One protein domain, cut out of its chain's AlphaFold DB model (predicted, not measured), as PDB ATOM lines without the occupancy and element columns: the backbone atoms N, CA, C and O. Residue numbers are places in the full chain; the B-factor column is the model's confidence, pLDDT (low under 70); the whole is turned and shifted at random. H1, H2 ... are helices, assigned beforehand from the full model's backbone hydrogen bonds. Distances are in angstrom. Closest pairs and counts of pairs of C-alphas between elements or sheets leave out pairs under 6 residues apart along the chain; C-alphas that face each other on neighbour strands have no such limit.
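This is residues 489 to 595 and 607 to 624 of the 1005 residues of the protein "Erythrocyte membrane protein 1, PfEMP1, putative" of Plasmodium sp (UniProt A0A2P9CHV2). One long helix, H2, makes a spine, with H1 folded back beside its first part as a helical hairpin. Beyond the other end of H2 the chain turns back through the short H3 and through H4, which stands crosswise to H2, and residues 607 to 619 run back along the spine to the short H5. The printed part has 125 residues with five named helices, H1 to H5 in chain order, and no named strand; its class is all helix. It is loose, with a radius of gyration of the C-alphas of 17.8 A, and a rod of 61 by 30 by 19 A.

H1, residues 489 to 502, begins at C-alpha 489 (-17.762, 12.704, -24.815) and is 20.3 A long. H2, residues 513 to 549, measures 52.3 A and ends at C-alpha 549 (-5.474, 0.715, -49.469). H3 is residues 559 to 564, 8.6 A; H4 is residues 568 to 579, 16.7 A. H5, residues 620 to 623, 5.5 A, ends at C-alpha 623 (1.465, 13.928, -14.130).

The hub is H2. Its residues 515 to 526 touch H1 at a shallow tilt of 25 degrees, opposite ways, with C-alphas of Cys 502 and Cys 519 closest at 4.7 A. H2 and H5 touch, closest at C-alphas of Cys 523 and Cys 623, 5.8 A. H2 and H4 only just touch, with 3 pairs of C-alphas within 8 A, closest Ser 541 and Ala 568 at 5.3 A, about perpendicular at 81 degrees. H3 touches H4, closest at C-alphas of Val 562 and Tyr 571, 6.5 A. H1 is apart from H3 and H4. In H1, H2 and H3 every O i to N i+4 pair is within hydrogen-bond range, in H4 6 of 8; H5 is too short for such a pair.

The farthest C-alphas, of Glu 510 and Ser 555, are 62.2 A apart. Residues 596 to 606 are not printed; C-alphas 595 and 607 are 7.1 A apart across this cut. Of the links printed whole, none is long. The pLDDT is under 70 at residues 507 to 512, 580 to 585 and 595.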
ATOM      1  N   HIS A 489     -16.865  12.410 -25.929       87.06
ATOM      2  CA  HIS A 489     -17.762  12.704 -24.815       87.06
ATOM      3  C   HIS A 489     -17.123  12.312 -23.477       87.06
ATOM      4  O   HIS A 489     -16.934  13.174 -22.616       87.06
ATOM      5  N   GLU A 490     -16.698  11.057 -23.327       89.00
ATOM      6  CA  GLU A 490     -16.151  10.540 -22.069       89.00
ATOM      7  C   GLU A 490     -14.825  11.198 -21.692       89.00
ATOM      8  O   GLU A 490     -14.635  11.601 -20.545       89.00
ATOM      9  N   ARG A 491     -13.950  11.466 -22.666       90.81
ATOM     10  CA  ARG A 491     -12.713  12.230 -22.450       90.81
ATOM     11  C   ARG A 491     -12.985  13.620 -21.869       90.81
ATOM     12  O   ARG A 491     -12.161  14.134 -21.116       90.81
ATOM     13  N   LYS A 492     -14.125  14.246 -22.189       89.12
ATOM     14  CA  LYS A 492     -14.517  15.531 -21.593       89.12
ATOM     15  C   LYS A 492     -14.886  15.364 -20.119       89.12
ATOM     16  O   LYS A 492     -14.540  16.231 -19.327       89.12
ATOM     17  N   THR A 493     -15.544  14.267 -19.743       88.56
ATOM     18  CA  THR A 493     -15.811  13.918 -18.338       88.56
ATOM     19  C   THR A 493     -14.505  13.658 -17.588       88.56
ATOM     20  O   THR A 493     -14.259  14.299 -16.569       88.56
ATOM     21  N   GLN A 494     -13.627  12.813 -18.137       89.62
ATOM     22  CA  GLN A 494     -12.348  12.443 -17.525       89.62
ATOM     23  C   GLN A 494     -11.392  13.638 -17.368       89.62
ATOM     24  O   GLN A 494     -10.779  13.798 -16.316       89.62
ATOM     25  N   LEU A 495     -11.323  14.548 -18.350       89.88
ATOM     26  CA  LEU A 495     -10.552  15.790 -18.202       89.88
ATOM     27  C   LEU A 495     -11.101  16.725 -17.118       89.88
ATOM     28  O   LEU A 495     -10.310  17.426 -16.496       89.88
ATOM     29  N   ASN A 496     -12.415  16.758 -16.869       89.12
ATOM     30  CA  ASN A 496     -12.959  17.573 -15.776       89.12
ATOM     31  C   ASN A 496     -12.571  16.998 -14.403       89.12
ATOM     32  O   ASN A 496     -12.324  17.774 -13.485       89.12
ATOM     33  N   LEU A 497     -12.504  15.666 -14.270       87.81
ATOM     34  CA  LEU A 497     -12.041  14.994 -13.049       87.81
ATOM     35  C   LEU A 497     -10.549  15.266 -12.808       87.81
ATOM     36  O   LEU A 497     -10.182  15.750 -11.741       87.81
ATOM     37  N   LEU A 498      -9.715  15.065 -13.836       89.88
ATOM     38  CA  LEU A 498      -8.287  15.388 -13.789       89.88
ATOM     39  C   LEU A 498      -8.057  16.872 -13.452       89.88
ATOM     40  O   LEU A 498      -7.229  17.192 -12.606       89.88
ATOM     41  N   HIS A 499      -8.830  17.785 -14.052       88.94
ATOM     42  CA  HIS A 499      -8.745  19.209 -13.732       88.94
ATOM     43  C   HIS A 499      -9.141  19.507 -12.283       88.94
ATOM     44  O   HIS A 499      -8.412  20.224 -11.610       88.94
ATOM     45  N   GLY A 500     -10.248  18.949 -11.784       87.62
ATOM     46  CA  GLY A 500     -10.690  19.169 -10.404       87.62
ATOM     47  C   GLY A 500      -9.651  18.749  -9.360       87.62
ATOM     48  O   GLY A 500      -9.464  19.454  -8.373       87.62
ATOM     49  N   ASN A 501      -8.930  17.653  -9.615       86.62
ATOM     50  CA  ASN A 501      -8.001  17.067  -8.648       86.62
ATOM     51  C   ASN A 501      -6.535  17.524  -8.817       86.62
ATOM     52  O   ASN A 501      -5.796  17.510  -7.838       86.62
ATOM     53  N   CYS A 502      -6.117  17.963 -10.013       86.31
ATOM     54  CA  CYS A 502      -4.755  18.454 -10.291       86.31
ATOM     55  C   CYS A 502      -4.639  19.983 -10.471       86.31
ATOM     56  O   CYS A 502      -3.533  20.483 -10.682       86.31
ATOM     57  N   SER A 503      -5.736  20.754 -10.461       78.81
ATOM     58  CA  SER A 503      -5.678  22.204 -10.725       78.81
ATOM     59  C   SER A 503      -4.837  22.944  -9.680       78.81
ATOM     60  O   SER A 503      -5.234  23.101  -8.524       78.81
ATOM     61  N   GLY A 504      -3.674  23.432 -10.118       70.19
ATOM     62  CA  GLY A 504      -2.724  24.158  -9.278       70.19
ATOM     63  C   GLY A 504      -1.703  23.286  -8.545       70.19
ATOM     64  O   GLY A 504      -1.018  23.835  -7.691       70.19
ATOM     65  N   TYR A 505      -1.591  21.989  -8.869       75.62
ATOM     66  CA  TYR A 505      -0.507  21.117  -8.397       75.62
ATOM     67  C   TYR A 505       0.672  21.084  -9.386       75.62
ATOM     68  O   TYR A 505       0.475  20.857 -10.587       75.62
ATOM     69  N   GLU A 506       1.898  21.263  -8.886       71.75
ATOM     70  CA  GLU A 506       3.144  21.127  -9.657       71.75
ATOM     71  C   GLU A 506       4.185  20.293  -8.887       71.75
ATOM     72  O   GLU A 506       4.610  20.678  -7.801       71.75
ATOM     73  N   CYS A 507       4.674  19.200  -9.492       69.50
ATOM     74  CA  CYS A 507       5.473  18.147  -8.834       69.50
ATOM     75  C   CYS A 507       6.736  18.590  -8.059       69.50
ATOM     76  O   CYS A 507       7.276  17.805  -7.286       69.50
ATOM     77  N   ASN A 508       7.252  19.798  -8.310       64.50
ATOM     78  CA  ASN A 508       8.549  20.287  -7.826       64.50
ATOM     79  C   ASN A 508       8.422  21.505  -6.888       64.50
ATOM     80  O   ASN A 508       9.314  22.354  -6.838       64.50
ATOM     81  N   LYS A 509       7.306  21.616  -6.162       65.31
ATOM     82  CA  LYS A 509       7.091  22.607  -5.097       65.31
ATOM     83  C   LYS A 509       6.779  21.908  -3.776       65.31
ATOM     84  O   LYS A 509       6.269  20.792  -3.762       65.31
ATOM     85  N   GLU A 510       7.037  22.597  -2.666       59.34
ATOM     86  CA  GLU A 510       6.583  22.184  -1.332       59.34
ATOM     87  C   GLU A 510       5.058  22.391  -1.219       59.34
ATOM     88  O   GLU A 510       4.574  23.419  -0.743       59.34
ATOM     89  N   GLU A 511       4.293  21.427  -1.732       58.59
ATOM     90  CA  GLU A 511       2.825  21.418  -1.752       58.59
ATOM     91  C   GLU A 511       2.254  20.295  -0.865       58.59
ATOM     92  O   GLU A 511       2.976  19.398  -0.434       58.59
ATOM     93  N   ASN A 512       0.956  20.363  -0.540       66.94
ATOM     94  CA  ASN A 512       0.334  19.406   0.382       66.94
ATOM     95  C   ASN A 512       0.332  17.977  -0.195       66.94
ATOM     96  O   ASN A 512      -0.148  17.757  -1.309       66.94
ATOM     97  N   GLU A 513       0.780  17.014   0.608       72.75
ATOM     98  CA  GLU A 513       0.835  15.584   0.295       72.75
ATOM     99  C   GLU A 513      -0.546  15.034  -0.121       72.75
ATOM    100  O   GLU A 513      -0.642  14.355  -1.142       72.75
ATOM    101  N   ASP A 514      -1.641  15.469   0.526       78.12
ATOM    102  CA  ASP A 514      -3.018  15.122   0.113       78.12
ATOM    103  C   ASP A 514      -3.324  15.489  -1.351       78.12
ATOM    104  O   ASP A 514      -4.073  14.795  -2.042       78.12
ATOM    105  N   LYS A 515      -2.796  16.631  -1.817       78.88
ATOM    106  CA  LYS A 515      -3.041  17.149  -3.172       78.88
ATOM    107  C   LYS A 515      -2.198  16.422  -4.205       78.88
ATOM    108  O   LYS A 515      -2.691  16.166  -5.301       78.88
ATOM    109  N   LYS A 516      -0.973  16.052  -3.830       82.00
ATOM    110  CA  LYS A 516      -0.122  15.164  -4.614       82.00
ATOM    111  C   LYS A 516      -0.835  13.829  -4.858       82.00
ATOM    112  O   LYS A 516      -1.131  13.532  -6.011       82.00
ATOM    113  N   THR A 517      -1.236  13.108  -3.807       82.69
ATOM    114  CA  THR A 517      -1.923  11.807  -3.941       82.69
ATOM    115  C   THR A 517      -3.232  11.920  -4.733       82.69
ATOM    116  O   THR A 517      -3.486  11.113  -5.626       82.69
ATOM    117  N   LYS A 518      -4.037  12.972  -4.499       86.31
ATOM    118  CA  LYS A 518      -5.236  13.261  -5.313       86.31
ATOM    119  C   LYS A 518      -4.933  13.409  -6.797       86.31
ATOM    120  O   LYS A 518      -5.708  12.915  -7.621       86.31
ATOM    121  N   CYS A 519      -3.868  14.123  -7.146       87.81
ATOM    122  CA  CYS A 519      -3.504  14.319  -8.539       87.81
ATOM    123  C   CYS A 519      -2.921  13.038  -9.149       87.81
ATOM    124  O   CYS A 519      -3.370  12.650 -10.222       87.81
ATOM    125  N   GLU A 520      -2.022  12.340  -8.452       86.62
ATOM    126  CA  GLU A 520      -1.393  11.094  -8.914       86.62
ATOM    127  C   GLU A 520      -2.444  10.021  -9.256       86.62
ATOM    128  O   GLU A 520      -2.537   9.621 -10.419       86.62
ATOM    129  N   GLY A 521      -3.350   9.677  -8.332       86.81
ATOM    130  CA  GLY A 521      -4.442   8.732  -8.619       86.81
ATOM    131  C   GLY A 521      -5.401   9.210  -9.727       86.81
ATOM    132  O   GLY A 521      -5.966   8.411 -10.477       86.81
ATOM    133  N   SER A 522      -5.550  10.526  -9.918       88.06
ATOM    134  CA  SER A 522      -6.344  11.083 -11.029       88.06
ATOM    135  C   SER A 522      -5.626  11.000 -12.377       88.06
ATOM    136  O   SER A 522      -6.275  10.779 -13.405       88.06
ATOM    137  N   CYS A 523      -4.298  11.148 -12.385       90.62
ATOM    138  CA  CYS A 523      -3.449  10.893 -13.540       90.62
ATOM    139  C   CYS A 523      -3.528   9.410 -13.935       90.62
ATOM    140  O   CYS A 523      -3.743   9.131 -15.111       90.62
ATOM    141  N   GLU A 524      -3.479   8.472 -12.981       90.69
ATOM    142  CA  GLU A 524      -3.605   7.025 -13.237       90.69
ATOM    143  C   GLU A 524      -4.982   6.616 -13.786       90.69
ATOM    144  O   GLU A 524      -5.066   5.863 -14.763       90.69
ATOM    145  N   ILE A 525      -6.076   7.154 -13.231       89.25
ATOM    146  CA  ILE A 525      -7.435   6.945 -13.764       89.25
ATOM    147  C   ILE A 525      -7.530   7.462 -15.207       89.25
ATOM    148  O   ILE A 525      -8.050   6.773 -16.092       89.25
ATOM    149  N   TYR A 526      -6.997   8.660 -15.474       92.62
ATOM    150  CA  TYR A 526      -6.986   9.236 -16.817       92.62
ATOM    151  C   TYR A 526      -6.056   8.461 -17.775       92.62
ATOM    152  O   TYR A 526      -6.394   8.301 -18.950       92.62
ATOM    153  N   GLN A 527      -4.928   7.933 -17.292       93.56
ATOM    154  CA  GLN A 527      -4.020   7.086 -18.068       93.56
ATOM    155  C   GLN A 527      -4.702   5.778 -18.469       93.56
ATOM    156  O   GLN A 527      -4.769   5.467 -19.654       93.56
ATOM    157  N   THR A 528      -5.289   5.066 -17.506       92.69
ATOM    158  CA  THR A 528      -6.021   3.807 -17.721       92.69
ATOM    159  C   THR A 528      -7.155   3.988 -18.733       92.69
ATOM    160  O   THR A 528      -7.367   3.149 -19.613       92.69
ATOM    161  N   PHE A 529      -7.858   5.125 -18.663       94.19
ATOM    162  CA  PHE A 529      -8.820   5.532 -19.681       94.19
ATOM    163  C   PHE A 529      -8.156   5.705 -21.060       94.19
ATOM    164  O   PHE A 529      -8.592   5.073 -22.022       94.19
ATOM    165  N   ILE A 530      -7.101   6.520 -21.186       94.88
ATOM    166  CA  ILE A 530      -6.453   6.756 -22.485       94.88
ATOM    167  C   ILE A 530      -5.858   5.479 -23.078       94.88
ATOM    168  O   ILE A 530      -6.085   5.236 -24.260       94.88
ATOM    169  N   ASP A 531      -5.171   4.639 -22.307       92.94
ATOM    170  CA  ASP A 531      -4.521   3.431 -22.826       92.94
ATOM    171  C   ASP A 531      -5.539   2.404 -23.359       92.94
ATOM    172  O   ASP A 531      -5.312   1.813 -24.422       92.94
ATOM    173  N   LYS A 532      -6.718   2.274 -22.724       94.06
ATOM    174  CA  LYS A 532      -7.845   1.497 -23.273       94.06
ATOM    175  C   LYS A 532      -8.284   2.041 -24.636       94.06
ATOM    176  O   LYS A 532      -8.186   1.338 -25.642       94.06
ATOM    177  N   TRP A 533      -8.748   3.291 -24.686       95.19
ATOM    178  CA  TRP A 533      -9.292   3.873 -25.920       95.19
ATOM    179  C   TRP A 533      -8.210   4.008 -27.011       95.19
ATOM    180  O   TRP A 533      -8.500   3.913 -28.200       95.19
ATOM    181  N   LYS A 534      -6.931   4.138 -26.652       94.31
ATOM    182  CA  LYS A 534      -5.814   4.147 -27.602       94.31
ATOM    183  C   LYS A 534      -5.609   2.786 -28.270       94.31
ATOM    184  O   LYS A 534      -5.477   2.740 -29.491       94.31
ATOM    185  N   LYS A 535      -5.677   1.681 -27.517       93.25
ATOM    186  CA  LYS A 535      -5.635   0.313 -28.070       93.25
ATOM    187  C   LYS A 535      -6.801   0.053 -29.037       93.25
ATOM    188  O   LYS A 535      -6.605  -0.526 -30.110       93.25
ATOM    189  N   GLU A 536      -7.998   0.525 -28.692       95.00
ATOM    190  CA  GLU A 536      -9.190   0.459 -29.554       95.00
ATOM    191  C   GLU A 536      -9.047   1.334 -30.817       95.00
ATOM    192  O   GLU A 536      -9.430   0.910 -31.911       95.00
ATOM    193  N   TYR A 537      -8.452   2.530 -30.698       95.31
ATOM    194  CA  TYR A 537      -8.153   3.407 -31.834       95.31
ATOM    195  C   TYR A 537      -7.134   2.787 -32.784       95.31
ATOM    196  O   TYR A 537      -7.385   2.736 -33.981       95.31
ATOM    197  N   GLU A 538      -5.988   2.320 -32.283       93.06
ATOM    198  CA  GLU A 538      -4.916   1.764 -33.117       93.06
ATOM    199  C   GLU A 538      -5.403   0.545 -33.912       93.06
ATOM    200  O   GLU A 538      -5.085   0.400 -35.093       93.06
ATOM    201  N   THR A 539      -6.238  -0.290 -33.291       92.94
ATOM    202  CA  THR A 539      -6.882  -1.447 -33.930       92.94
ATOM    203  C   THR A 539      -7.759  -1.019 -35.118       92.94
ATOM    204  O   THR A 539      -7.604  -1.533 -36.229       92.94
ATOM    205  N   GLN A 540      -8.622  -0.016 -34.917       95.75
ATOM    206  CA  GLN A 540      -9.518   0.499 -35.958       95.75
ATOM    207  C   GLN A 540      -8.788   1.362 -37.005       95.75
ATOM    208  O   GLN A 540      -9.123   1.300 -38.187       95.75
ATOM    209  N   SER A 541      -7.747   2.106 -36.617       95.00
ATOM    210  CA  SER A 541      -6.865   2.875 -37.510       95.00
ATOM    211  C   SER A 541      -6.196   1.954 -38.530       95.00
ATOM    212  O   SER A 541      -6.289   2.184 -39.739       95.00
ATOM    213  N   LYS A 542      -5.624   0.839 -38.057       92.81
ATOM    214  CA  LYS A 542      -5.002  -0.185 -38.905       92.81
ATOM    215  C   LYS A 542      -6.022  -0.797 -39.874       92.81
ATOM    216  O   LYS A 542      -5.735  -0.861 -41.070       92.81
ATOM    217  N   LYS A 543      -7.243  -1.133 -39.425       94.00
ATOM    218  CA  LYS A 543      -8.325  -1.582 -40.331       94.00
ATOM    219  C   LYS A 543      -8.715  -0.519 -41.365       94.00
ATOM    220  O   LYS A 543      -8.825  -0.856 -42.541       94.00
ATOM    221  N   TYR A 544      -8.895   0.740 -40.964       95.44
ATOM    222  CA  TYR A 544      -9.235   1.844 -41.871       95.44
ATOM    223  C   TYR A 544      -8.180   2.019 -42.973       95.44
ATOM    224  O   TYR A 544      -8.526   2.143 -44.148       95.44
ATOM    225  N   ILE A 545      -6.893   1.987 -42.611       92.75
ATOM    226  CA  ILE A 545      -5.778   2.119 -43.559       92.75
ATOM    227  C   ILE A 545      -5.736   0.918 -44.517       92.75
ATOM    228  O   ILE A 545      -5.602   1.116 -45.723       92.75
ATOM    229  N   ILE A 546      -5.905  -0.313 -44.015       92.38
ATOM    230  CA  ILE A 546      -5.952  -1.529 -44.848       92.38
ATOM    231  C   ILE A 546      -7.139  -1.480 -45.818       92.38
ATOM    232  O   ILE A 546      -6.943  -1.593 -47.024       92.38
ATOM    233  N   ASP A 547      -8.358  -1.244 -45.328       94.38
ATOM    234  CA  ASP A 547      -9.563  -1.178 -46.160       94.38
ATOM    235  C   ASP A 547      -9.496  -0.054 -47.214       94.38
ATOM    236  O   ASP A 547      -9.990  -0.236 -48.330       94.38
ATOM    237  N   LYS A 548      -8.878   1.094 -46.885       93.31
ATOM    238  CA  LYS A 548      -8.636   2.192 -47.833       93.31
ATOM    239  C   LYS A 548      -7.625   1.792 -48.911       93.31
ATOM    240  O   LYS A 548      -7.875   2.054 -50.087       93.31
ATOM    241  N   ASN A 549      -6.515   1.157 -48.533       92.38
ATOM    242  CA  ASN A 549      -5.474   0.715 -49.469       92.38
ATOM    243  C   ASN A 549      -5.943  -0.447 -50.363       92.38
ATOM    244  O   ASN A 549      -5.556  -0.521 -51.523       92.38
ATOM    245  N   GLU A 550      -6.820  -1.315 -49.852       93.31
ATOM    246  CA  GLU A 550      -7.537  -2.357 -50.607       93.31
ATOM    247  C   GLU A 550      -8.755  -1.805 -51.384       93.31
ATOM    248  O   GLU A 550      -9.567  -2.566 -51.908       93.31
ATOM    249  N   GLU A 551      -8.895  -0.477 -51.455       93.81
ATOM    250  CA  GLU A 551      -9.900   0.272 -52.217       93.81
ATOM    251  C   GLU A 551     -11.378  -0.037 -51.882       93.81
ATOM    252  O   GLU A 551     -12.280   0.382 -52.612       93.81
ATOM    253  N   LYS A 552     -11.663  -0.704 -50.751       93.56
ATOM    254  CA  LYS A 552     -13.004  -1.212 -50.375       93.56
ATOM    255  C   LYS A 552     -14.085  -0.139 -50.260       93.56
ATOM    256  O   LYS A 552     -15.272  -0.457 -50.298       93.56
ATOM    257  N   TYR A 553     -13.685   1.117 -50.081       94.31
ATOM    258  CA  TYR A 553     -14.590   2.254 -49.941       94.31
ATOM    259  C   TYR A 553     -14.950   2.927 -51.279       94.31
ATOM    260  O   TYR A 553     -15.843   3.778 -51.297       94.31
ATOM    261  N   LYS A 554     -14.335   2.534 -52.407       91.62
ATOM    262  CA  LYS A 554     -14.749   2.999 -53.742       91.62
ATOM    263  C   LYS A 554     -16.176   2.548 -54.060       91.62
ATOM    264  O   LYS A 554     -16.587   1.444 -53.717       91.62
ATOM    265  N   SER A 555     -16.931   3.397 -54.756       88.56
ATOM    266  CA  SER A 555     -18.365   3.213 -55.043       88.56
ATOM    267  C   SER A 555     -19.263   3.077 -53.798       88.56
ATOM    268  O   SER A 555     -20.383   2.573 -53.898       88.56
ATOM    269  N   THR A 556     -18.806   3.538 -52.626       91.94
ATOM    270  CA  THR A 556     -19.630   3.685 -51.410       91.94
ATOM    271  C   THR A 556     -19.947   5.161 -51.156       91.94
ATOM    272  O   THR A 556     -19.241   6.034 -51.660       91.94
ATOM    273  N   SER A 557     -20.959   5.473 -50.338       89.94
ATOM    274  CA  SER A 557     -21.279   6.869 -49.978       89.94
ATOM    275  C   SER A 557     -20.175   7.580 -49.185       89.94
ATOM    276  O   SER A 557     -20.226   8.796 -49.052       89.94
ATOM    277  N   ALA A 558     -19.175   6.846 -48.684       92.25
ATOM    278  CA  ALA A 558     -18.030   7.396 -47.964       92.25
ATOM    279  C   ALA A 558     -16.792   7.634 -48.849       92.25
ATOM    280  O   ALA A 558     -15.776   8.088 -48.323       92.25
ATOM    281  N   GLN A 559     -16.841   7.318 -50.155       93.50
ATOM    282  CA  GLN A 559     -15.671   7.386 -51.043       93.50
ATOM    283  C   GLN A 559     -14.982   8.756 -50.970       93.50
ATOM    284  O   GLN A 559     -13.803   8.822 -50.628       93.50
ATOM    285  N   ASP A 560     -15.721   9.836 -51.224       92.19
ATOM    286  CA  ASP A 560     -15.189  11.198 -51.243       92.19
ATOM    287  C   ASP A 560     -14.479  11.576 -49.930       92.19
ATOM    288  O   ASP A 560     -13.433  12.221 -49.952       92.19
ATOM    289  N   ASP A 561     -15.024  11.193 -48.775       91.75
ATOM    290  CA  ASP A 561     -14.470  11.557 -47.463       91.75
ATOM    291  C   ASP A 561     -13.249  10.721 -47.091       91.75
ATOM    292  O   ASP A 561     -12.276  11.244 -46.541       91.75
ATOM    293  N   VAL A 562     -13.268   9.437 -47.450       93.50
ATOM    294  CA  VAL A 562     -12.111   8.547 -47.346       93.50
ATOM    295  C   VAL A 562     -10.983   9.024 -48.259       93.50
ATOM    296  O   VAL A 562      -9.825   9.007 -47.847       93.50
ATOM    297  N   GLU A 563     -11.279   9.469 -49.483       92.50
ATOM    298  CA  GLU A 563     -10.276   9.991 -50.418       92.50
ATOM    299  C   GLU A 563      -9.655  11.302 -49.906       92.50
ATOM    300  O   GLU A 563      -8.427  11.406 -49.874       92.50
ATOM    301  N   LYS A 564     -10.468  12.242 -49.392       91.56
ATOM    302  CA  LYS A 564     -10.003  13.496 -48.752       91.56
ATOM    303  C   LYS A 564      -9.131  13.264 -47.507       91.56
ATOM    304  O   LYS A 564      -8.241  14.068 -47.230       91.56
ATOM    305  N   ALA A 565      -9.394  12.215 -46.724       91.00
ATOM    306  CA  ALA A 565      -8.726  11.960 -45.445       91.00
ATOM    307  C   ALA A 565      -7.503  11.035 -45.586       91.00
ATOM    308  O   ALA A 565      -7.636   9.835 -45.832       91.00
ATOM    309  N   ASN A 566      -6.291  11.557 -45.364       85.75
ATOM    310  CA  ASN A 566      -5.055  10.773 -45.525       85.75
ATOM    311  C   ASN A 566      -4.940   9.614 -44.518       85.75
ATOM    312  O   ASN A 566      -4.330   8.594 -44.824       85.75
ATOM    313  N   ASN A 567      -5.540   9.759 -43.336       87.19
ATOM    314  CA  ASN A 567      -5.475   8.809 -42.225       87.19
ATOM    315  C   ASN A 567      -6.773   8.814 -41.396       87.19
ATOM    316  O   ASN A 567      -7.669   9.636 -41.609       87.19
ATOM    317  N   ALA A 568      -6.856   7.887 -40.439       92.56
ATOM    318  CA  ALA A 568      -8.039   7.649 -39.619       92.56
ATOM    319  C   ALA A 568      -8.500   8.886 -38.819       92.56
ATOM    320  O   ALA A 568      -9.684   9.231 -38.860       92.56
ATOM    321  N   TYR A 569      -7.594   9.618 -38.153       91.06
ATOM    322  CA  TYR A 569      -8.002  10.803 -37.387       91.06
ATOM    323  C   TYR A 569      -8.547  11.928 -38.280       91.06
ATOM    324  O   TYR A 569      -9.483  12.618 -37.880       91.06
ATOM    325  N   GLN A 570      -8.016  12.105 -39.499       91.81
ATOM    326  CA  GLN A 570      -8.532  13.099 -40.448       91.81
ATOM    327  C   GLN A 570      -9.937  12.749 -40.949       91.81
ATOM    328  O   GLN A 570     -10.747  13.659 -41.147       91.81
ATOM    329  N   TYR A 571     -10.252  11.457 -41.087       93.62
ATOM    330  CA  TYR A 571     -11.604  10.995 -41.398       93.62
ATOM    331  C   TYR A 571     -12.568  11.340 -40.251       93.62
ATOM    332  O   TYR A 571     -13.526  12.087 -40.466       93.62
ATOM    333  N   LEU A 572     -12.261  10.925 -39.014       92.62
ATOM    334  CA  LEU A 572     -13.091  11.222 -37.834       92.62
ATOM    335  C   LEU A 572     -13.287  12.735 -37.620       92.62
ATOM    336  O   LEU A 572     -14.403  13.206 -37.428       92.62
ATOM    337  N   ASN A 573     -12.216  13.527 -37.741       89.81
ATOM    338  CA  ASN A 573     -12.251  14.993 -37.674       89.81
ATOM    339  C   ASN A 573     -13.145  15.630 -38.755       89.81
ATOM    340  O   ASN A 573     -13.658  16.731 -38.565       89.81
ATOM    341  N   THR A 574     -13.309  14.980 -39.906       89.50
ATOM    342  CA  THR A 574     -14.200  15.454 -40.973       89.50
ATOM    343  C   THR A 574     -15.650  15.148 -40.614       89.50
ATOM    344  O   THR A 574     -16.440  16.082 -40.501       89.50
ATOM    345  N   GLN A 575     -15.963  13.892 -40.276       89.56
ATOM    346  CA  GLN A 575     -17.303  13.485 -39.832       89.56
ATOM    347  C   GLN A 575     -17.792  14.322 -38.630       89.56
ATOM    348  O   GLN A 575     -18.935  14.780 -38.592       89.56
ATOM    349  N   PHE A 576     -16.921  14.622 -37.659       84.56
ATOM    350  CA  PHE A 576     -17.305  15.378 -36.457       84.56
ATOM    351  C   PHE A 576     -17.599  16.861 -36.720       84.56
ATOM    352  O   PHE A 576     -18.345  17.472 -35.955       84.56
ATOM    353  N   LYS A 577     -17.089  17.452 -37.809       82.06
ATOM    354  CA  LYS A 577     -17.485  18.814 -38.216       82.06
ATOM    355  C   LYS A 577     -18.929  18.851 -38.713       82.06
ATOM    356  O   LYS A 577     -19.623  19.834 -38.468       82.06
ATOM    357  N   GLU A 578     -19.396  17.774 -39.340       78.06
ATOM    358  CA  GLU A 578     -20.774  17.652 -39.825       78.06
ATOM    359  C   GLU A 578     -21.756  17.329 -38.691       78.06
ATOM    360  O   GLU A 578     -22.831  17.933 -38.602       78.06
ATOM    361  N   LEU A 579     -21.362  16.439 -37.770       73.31
ATOM    362  CA  LEU A 579     -22.156  16.110 -36.582       73.31
ATOM    363  C   LEU A 579     -22.295  17.298 -35.609       73.31
ATOM    364  O   LEU A 579     -23.324  17.424 -34.944       73.31
ATOM    365  N   CYS A 580     -21.297  18.187 -35.522       67.00
ATOM    366  CA  CYS A 580     -21.202  19.193 -34.460       67.00
ATOM    367  C   CYS A 580     -21.346  20.649 -34.931       67.00
ATOM    368  O   CYS A 580     -20.430  21.466 -34.786       67.00
ATOM    369  N   LYS A 581     -22.555  21.022 -35.369       56.62
ATOM    370  CA  LYS A 581     -22.916  22.382 -35.836       56.62
ATOM    371  C   LYS A 581     -22.634  23.523 -34.833       56.62
ATOM    372  O   LYS A 581     -22.585  24.682 -35.230       56.62
ATOM    373  N   ASN A 582     -22.396  23.202 -33.557       50.19
ATOM    374  CA  ASN A 582     -22.094  24.148 -32.471       50.19
ATOM    375  C   ASN A 582     -20.585  24.295 -32.146       50.19
ATOM    376  O   ASN A 582     -20.233  24.845 -31.104       50.19
ATOM    377  N   GLY A 583     -19.677  23.782 -32.988       47.69
ATOM    378  CA  GLY A 583     -18.239  24.108 -32.944       47.69
ATOM    379  C   GLY A 583     -17.409  23.527 -31.784       47.69
ATOM    380  O   GLY A 583     -16.224  23.842 -31.674       47.69
ATOM    381  N   GLN A 584     -17.984  22.675 -30.926       51.84
ATOM    382  CA  GLN A 584     -17.276  22.095 -29.769       51.84
ATOM    383  C   GLN A 584     -16.377  20.889 -30.110       51.84
ATOM    384  O   GLN A 584     -15.526  20.516 -29.305       51.84
ATOM    385  N   CYS A 585     -16.518  20.276 -31.289       63.84
ATOM    386  CA  CYS A 585     -15.867  19.000 -31.618       63.84
ATOM    387  C   CYS A 585     -14.457  19.162 -32.204       63.84
ATOM    388  O   CYS A 585     -14.165  18.718 -33.309       63.84
ATOM    389  N   LYS A 586     -13.558  19.770 -31.421       76.25
ATOM    390  CA  LYS A 586     -12.115  19.877 -31.728       76.25
ATOM    391  C   LYS A 586     -11.286  18.676 -31.258       76.25
ATOM    392  O   LYS A 586     -10.068  18.669 -31.389       76.25
ATOM    393  N   CYS A 587     -11.940  17.663 -30.694       84.38
ATOM    394  CA  CYS A 587     -11.306  16.500 -30.075       84.38
ATOM    395  C   CYS A 587     -10.308  15.784 -31.007       84.38
ATOM    396  O   CYS A 587      -9.162  15.578 -30.623       84.38
ATOM    397  N   MET A 588     -10.700  15.495 -32.254       88.38
ATOM    398  CA  MET A 588      -9.828  14.868 -33.262       88.38
ATOM    399  C   MET A 588      -9.141  15.891 -34.189       88.38
ATOM    400  O   MET A 588      -8.681  15.535 -35.268       88.38
ATOM    401  N   GLU A 589      -9.085  17.180 -33.826       86.31
ATOM    402  CA  GLU A 589      -8.630  18.242 -34.742       86.31
ATOM    403  C   GLU A 589      -7.149  18.113 -35.136       86.31
ATOM    404  O   GLU A 589      -6.785  18.459 -36.262       86.31
ATOM    405  N   LYS A 590      -6.301  17.635 -34.216       88.25
ATOM    406  CA  LYS A 590      -4.834  17.710 -34.307       88.25
ATOM    407  C   LYS A 590      -4.180  16.333 -34.129       88.25
ATOM    408  O   LYS A 590      -4.665  15.557 -33.304       88.25
ATOM    409  N   PRO A 591      -3.065  16.046 -34.826       90.00
ATOM    410  CA  PRO A 591      -2.260  14.855 -34.576       90.00
ATOM    411  C   PRO A 591      -1.530  14.938 -33.226       90.00
ATOM    412  O   PRO A 591      -1.243  16.028 -32.727       90.00
ATOM    413  N   SER A 592      -1.220  13.768 -32.675       88.12
ATOM    414  CA  SER A 592      -0.373  13.555 -31.501       88.12
ATOM    415  C   SER A 592       1.009  14.190 -31.671       88.12
ATOM    416  O   SER A 592       1.594  14.141 -32.755       88.12
ATOM    417  N   LYS A 593       1.561  14.737 -30.580       82.00
ATOM    418  CA  LYS A 593       2.996  15.088 -30.492       82.00
ATOM    419  C   LYS A 593       3.851  13.959 -29.902       82.00
ATOM    420  O   LYS A 593       5.075  14.055 -29.910       82.00
ATOM    421  N   GLN A 594       3.211  12.935 -29.344       75.69
ATOM    422  CA  GLN A 594       3.838  11.853 -28.583       75.69
ATOM    423  C   GLN A 594       4.021  10.563 -29.392       75.69
ATOM    424  O   GLN A 594       4.717   9.656 -28.936       75.69
ATOM    425  N   SER A 595       3.417  10.477 -30.582       63.66
ATOM    426  CA  SER A 595       3.599   9.379 -31.535       63.66
ATOM    427  C   SER A 595       5.090   9.151 -31.827       63.66
ATOM    428  O   SER A 595       5.735   9.923 -32.535       63.66
ATOM    429  N   VAL A 607      -1.144   7.732 -37.806       81.50
ATOM    430  CA  VAL A 607      -1.045   8.898 -36.926       81.50
ATOM    431  C   VAL A 607      -2.208   8.905 -35.933       81.50
ATOM    432  O   VAL A 607      -3.381   8.959 -36.311       81.50
ATOM    433  N   ILE A 608      -1.867   8.897 -34.647       87.44
ATOM    434  CA  ILE A 608      -2.801   8.985 -33.519       87.44
ATOM    435  C   ILE A 608      -3.207  10.462 -33.296       87.44
ATOM    436  O   ILE A 608      -2.363  11.348 -33.463       87.44
ATOM    437  N   PRO A 609      -4.467  10.789 -32.944       91.31
ATOM    438  CA  PRO A 609      -4.883  12.152 -32.594       91.31
ATOM    439  C   PRO A 609      -4.367  12.604 -31.218       91.31
ATOM    440  O   PRO A 609      -4.266  11.813 -30.287       91.31
ATOM    441  N   LYS A 610      -4.155  13.918 -31.049       91.44
ATOM    442  CA  LYS A 610      -3.695  14.565 -29.799       91.44
ATOM    443  C   LYS A 610      -4.640  14.359 -28.601       91.44
ATOM    444  O   LYS A 610      -4.296  14.646 -27.458       91.44
ATOM    445  N   SER A 611      -5.869  13.915 -28.840       91.62
ATOM    446  CA  SER A 611      -6.807  13.535 -27.784       91.62
ATOM    447  C   SER A 611      -6.383  12.259 -27.044       91.62
ATOM    448  O   SER A 611      -6.737  12.116 -25.876       91.62
ATOM    449  N   LEU A 612      -5.590  11.389 -27.675       92.56
ATOM    450  CA  LEU A 612      -5.012  10.174 -27.089       92.56
ATOM    451  C   LEU A 612      -3.560  10.375 -26.596       92.56
ATOM    452  O   LEU A 612      -2.854   9.398 -26.358       92.56
ATOM    453  N   ASP A 613      -3.113  11.629 -26.437       91.56
ATOM    454  CA  ASP A 613      -1.850  11.952 -25.757       91.56
ATOM    455  C   ASP A 613      -2.017  11.814 -24.227       91.56
ATOM    456  O   ASP A 613      -2.994  12.314 -23.652       91.56
ATOM    457  N   TYR A 614      -1.035  11.184 -23.573       90.12
ATOM    458  CA  TYR A 614      -0.904  11.081 -22.117       90.12
ATOM    459  C   TYR A 614       0.520  11.464 -21.649       90.12
ATOM    460  O   TYR A 614       1.493  10.958 -22.210       90.12
ATOM    461  N   PRO A 615       0.675  12.338 -20.637       89.56
ATOM    462  CA  PRO A 615      -0.360  13.206 -20.081       89.56
ATOM    463  C   PRO A 615      -0.880  14.220 -21.114       89.56
ATOM    464  O   PRO A 615      -0.189  14.527 -22.093       89.56
ATOM    465  N   PRO A 616      -2.077  14.800 -20.912       89.31
ATOM    466  CA  PRO A 616      -2.524  15.930 -21.716       89.31
ATOM    467  C   PRO A 616      -1.552  17.110 -21.584       89.31
ATOM    468  O   PRO A 616      -1.038  17.381 -20.504       89.31
ATOM    469  N   GLU A 617      -1.366  17.873 -22.664       85.88
ATOM    470  CA  GLU A 617      -0.438  19.023 -22.717       85.88
ATOM    471  C   GLU A 617      -0.662  20.074 -21.605       85.88
ATOM    472  O   GLU A 617       0.274  20.778 -21.244       85.88
ATOM    473  N   GLU A 618      -1.875  20.154 -21.049       85.38
ATOM    474  CA  GLU A 618      -2.261  21.054 -19.949       85.38
ATOM    475  C   GLU A 618      -1.882  20.529 -18.547       85.38
ATOM    476  O   GLU A 618      -1.710  21.332 -17.637       85.38
ATOM    477  N   PHE A 619      -1.703  19.212 -18.376       86.62
ATOM    478  CA  PHE A 619      -1.403  18.547 -17.091       86.62
ATOM    479  C   PHE A 619      -0.018  17.898 -17.061       86.62
ATOM    480  O   PHE A 619       0.315  17.156 -16.138       86.62
ATOM    481  N   LYS A 620       0.815  18.161 -18.075       84.94
ATOM    482  CA  LYS A 620       2.113  17.500 -18.210       84.94
ATOM    483  C   LYS A 620       3.001  17.703 -16.978       84.94
ATOM    484  O   LYS A 620       3.555  16.737 -16.482       84.94
ATOM    485  N   ASN A 621       3.060  18.917 -16.433       80.62
ATOM    486  CA  ASN A 621       3.869  19.236 -15.248       80.62
ATOM    487  C   ASN A 621       3.252  18.755 -13.914       80.62
ATOM    488  O   ASN A 621       3.838  18.995 -12.860       80.62
ATOM    489  N   SER A 622       2.078  18.118 -13.962       82.88
ATOM    490  CA  SER A 622       1.355  17.569 -12.807       82.88
ATOM    491  C   SER A 622       1.349  16.032 -12.811       82.88
ATOM    492  O   SER A 622       1.328  15.441 -11.741       82.88
ATOM    493  N   CYS A 623       1.401  15.391 -13.990       84.69
ATOM    494  CA  CYS A 623       1.465  13.928 -14.130       84.69
ATOM    495  C   CYS A 623       2.860  13.395 -14.539       84.69
ATOM    496  O   CYS A 623       3.265  12.345 -14.053       84.69
ATOM    497  N   ASP A 624       3.631  14.085 -15.401       78.94
ATOM    498  CA  ASP A 624       5.027  13.699 -15.706       78.94
ATOM    499  C   ASP A 624       5.964  14.219 -14.594       78.94
ATOM    500  O   ASP A 624       6.833  15.063 -14.840       78.94
TER     501      ASP A 624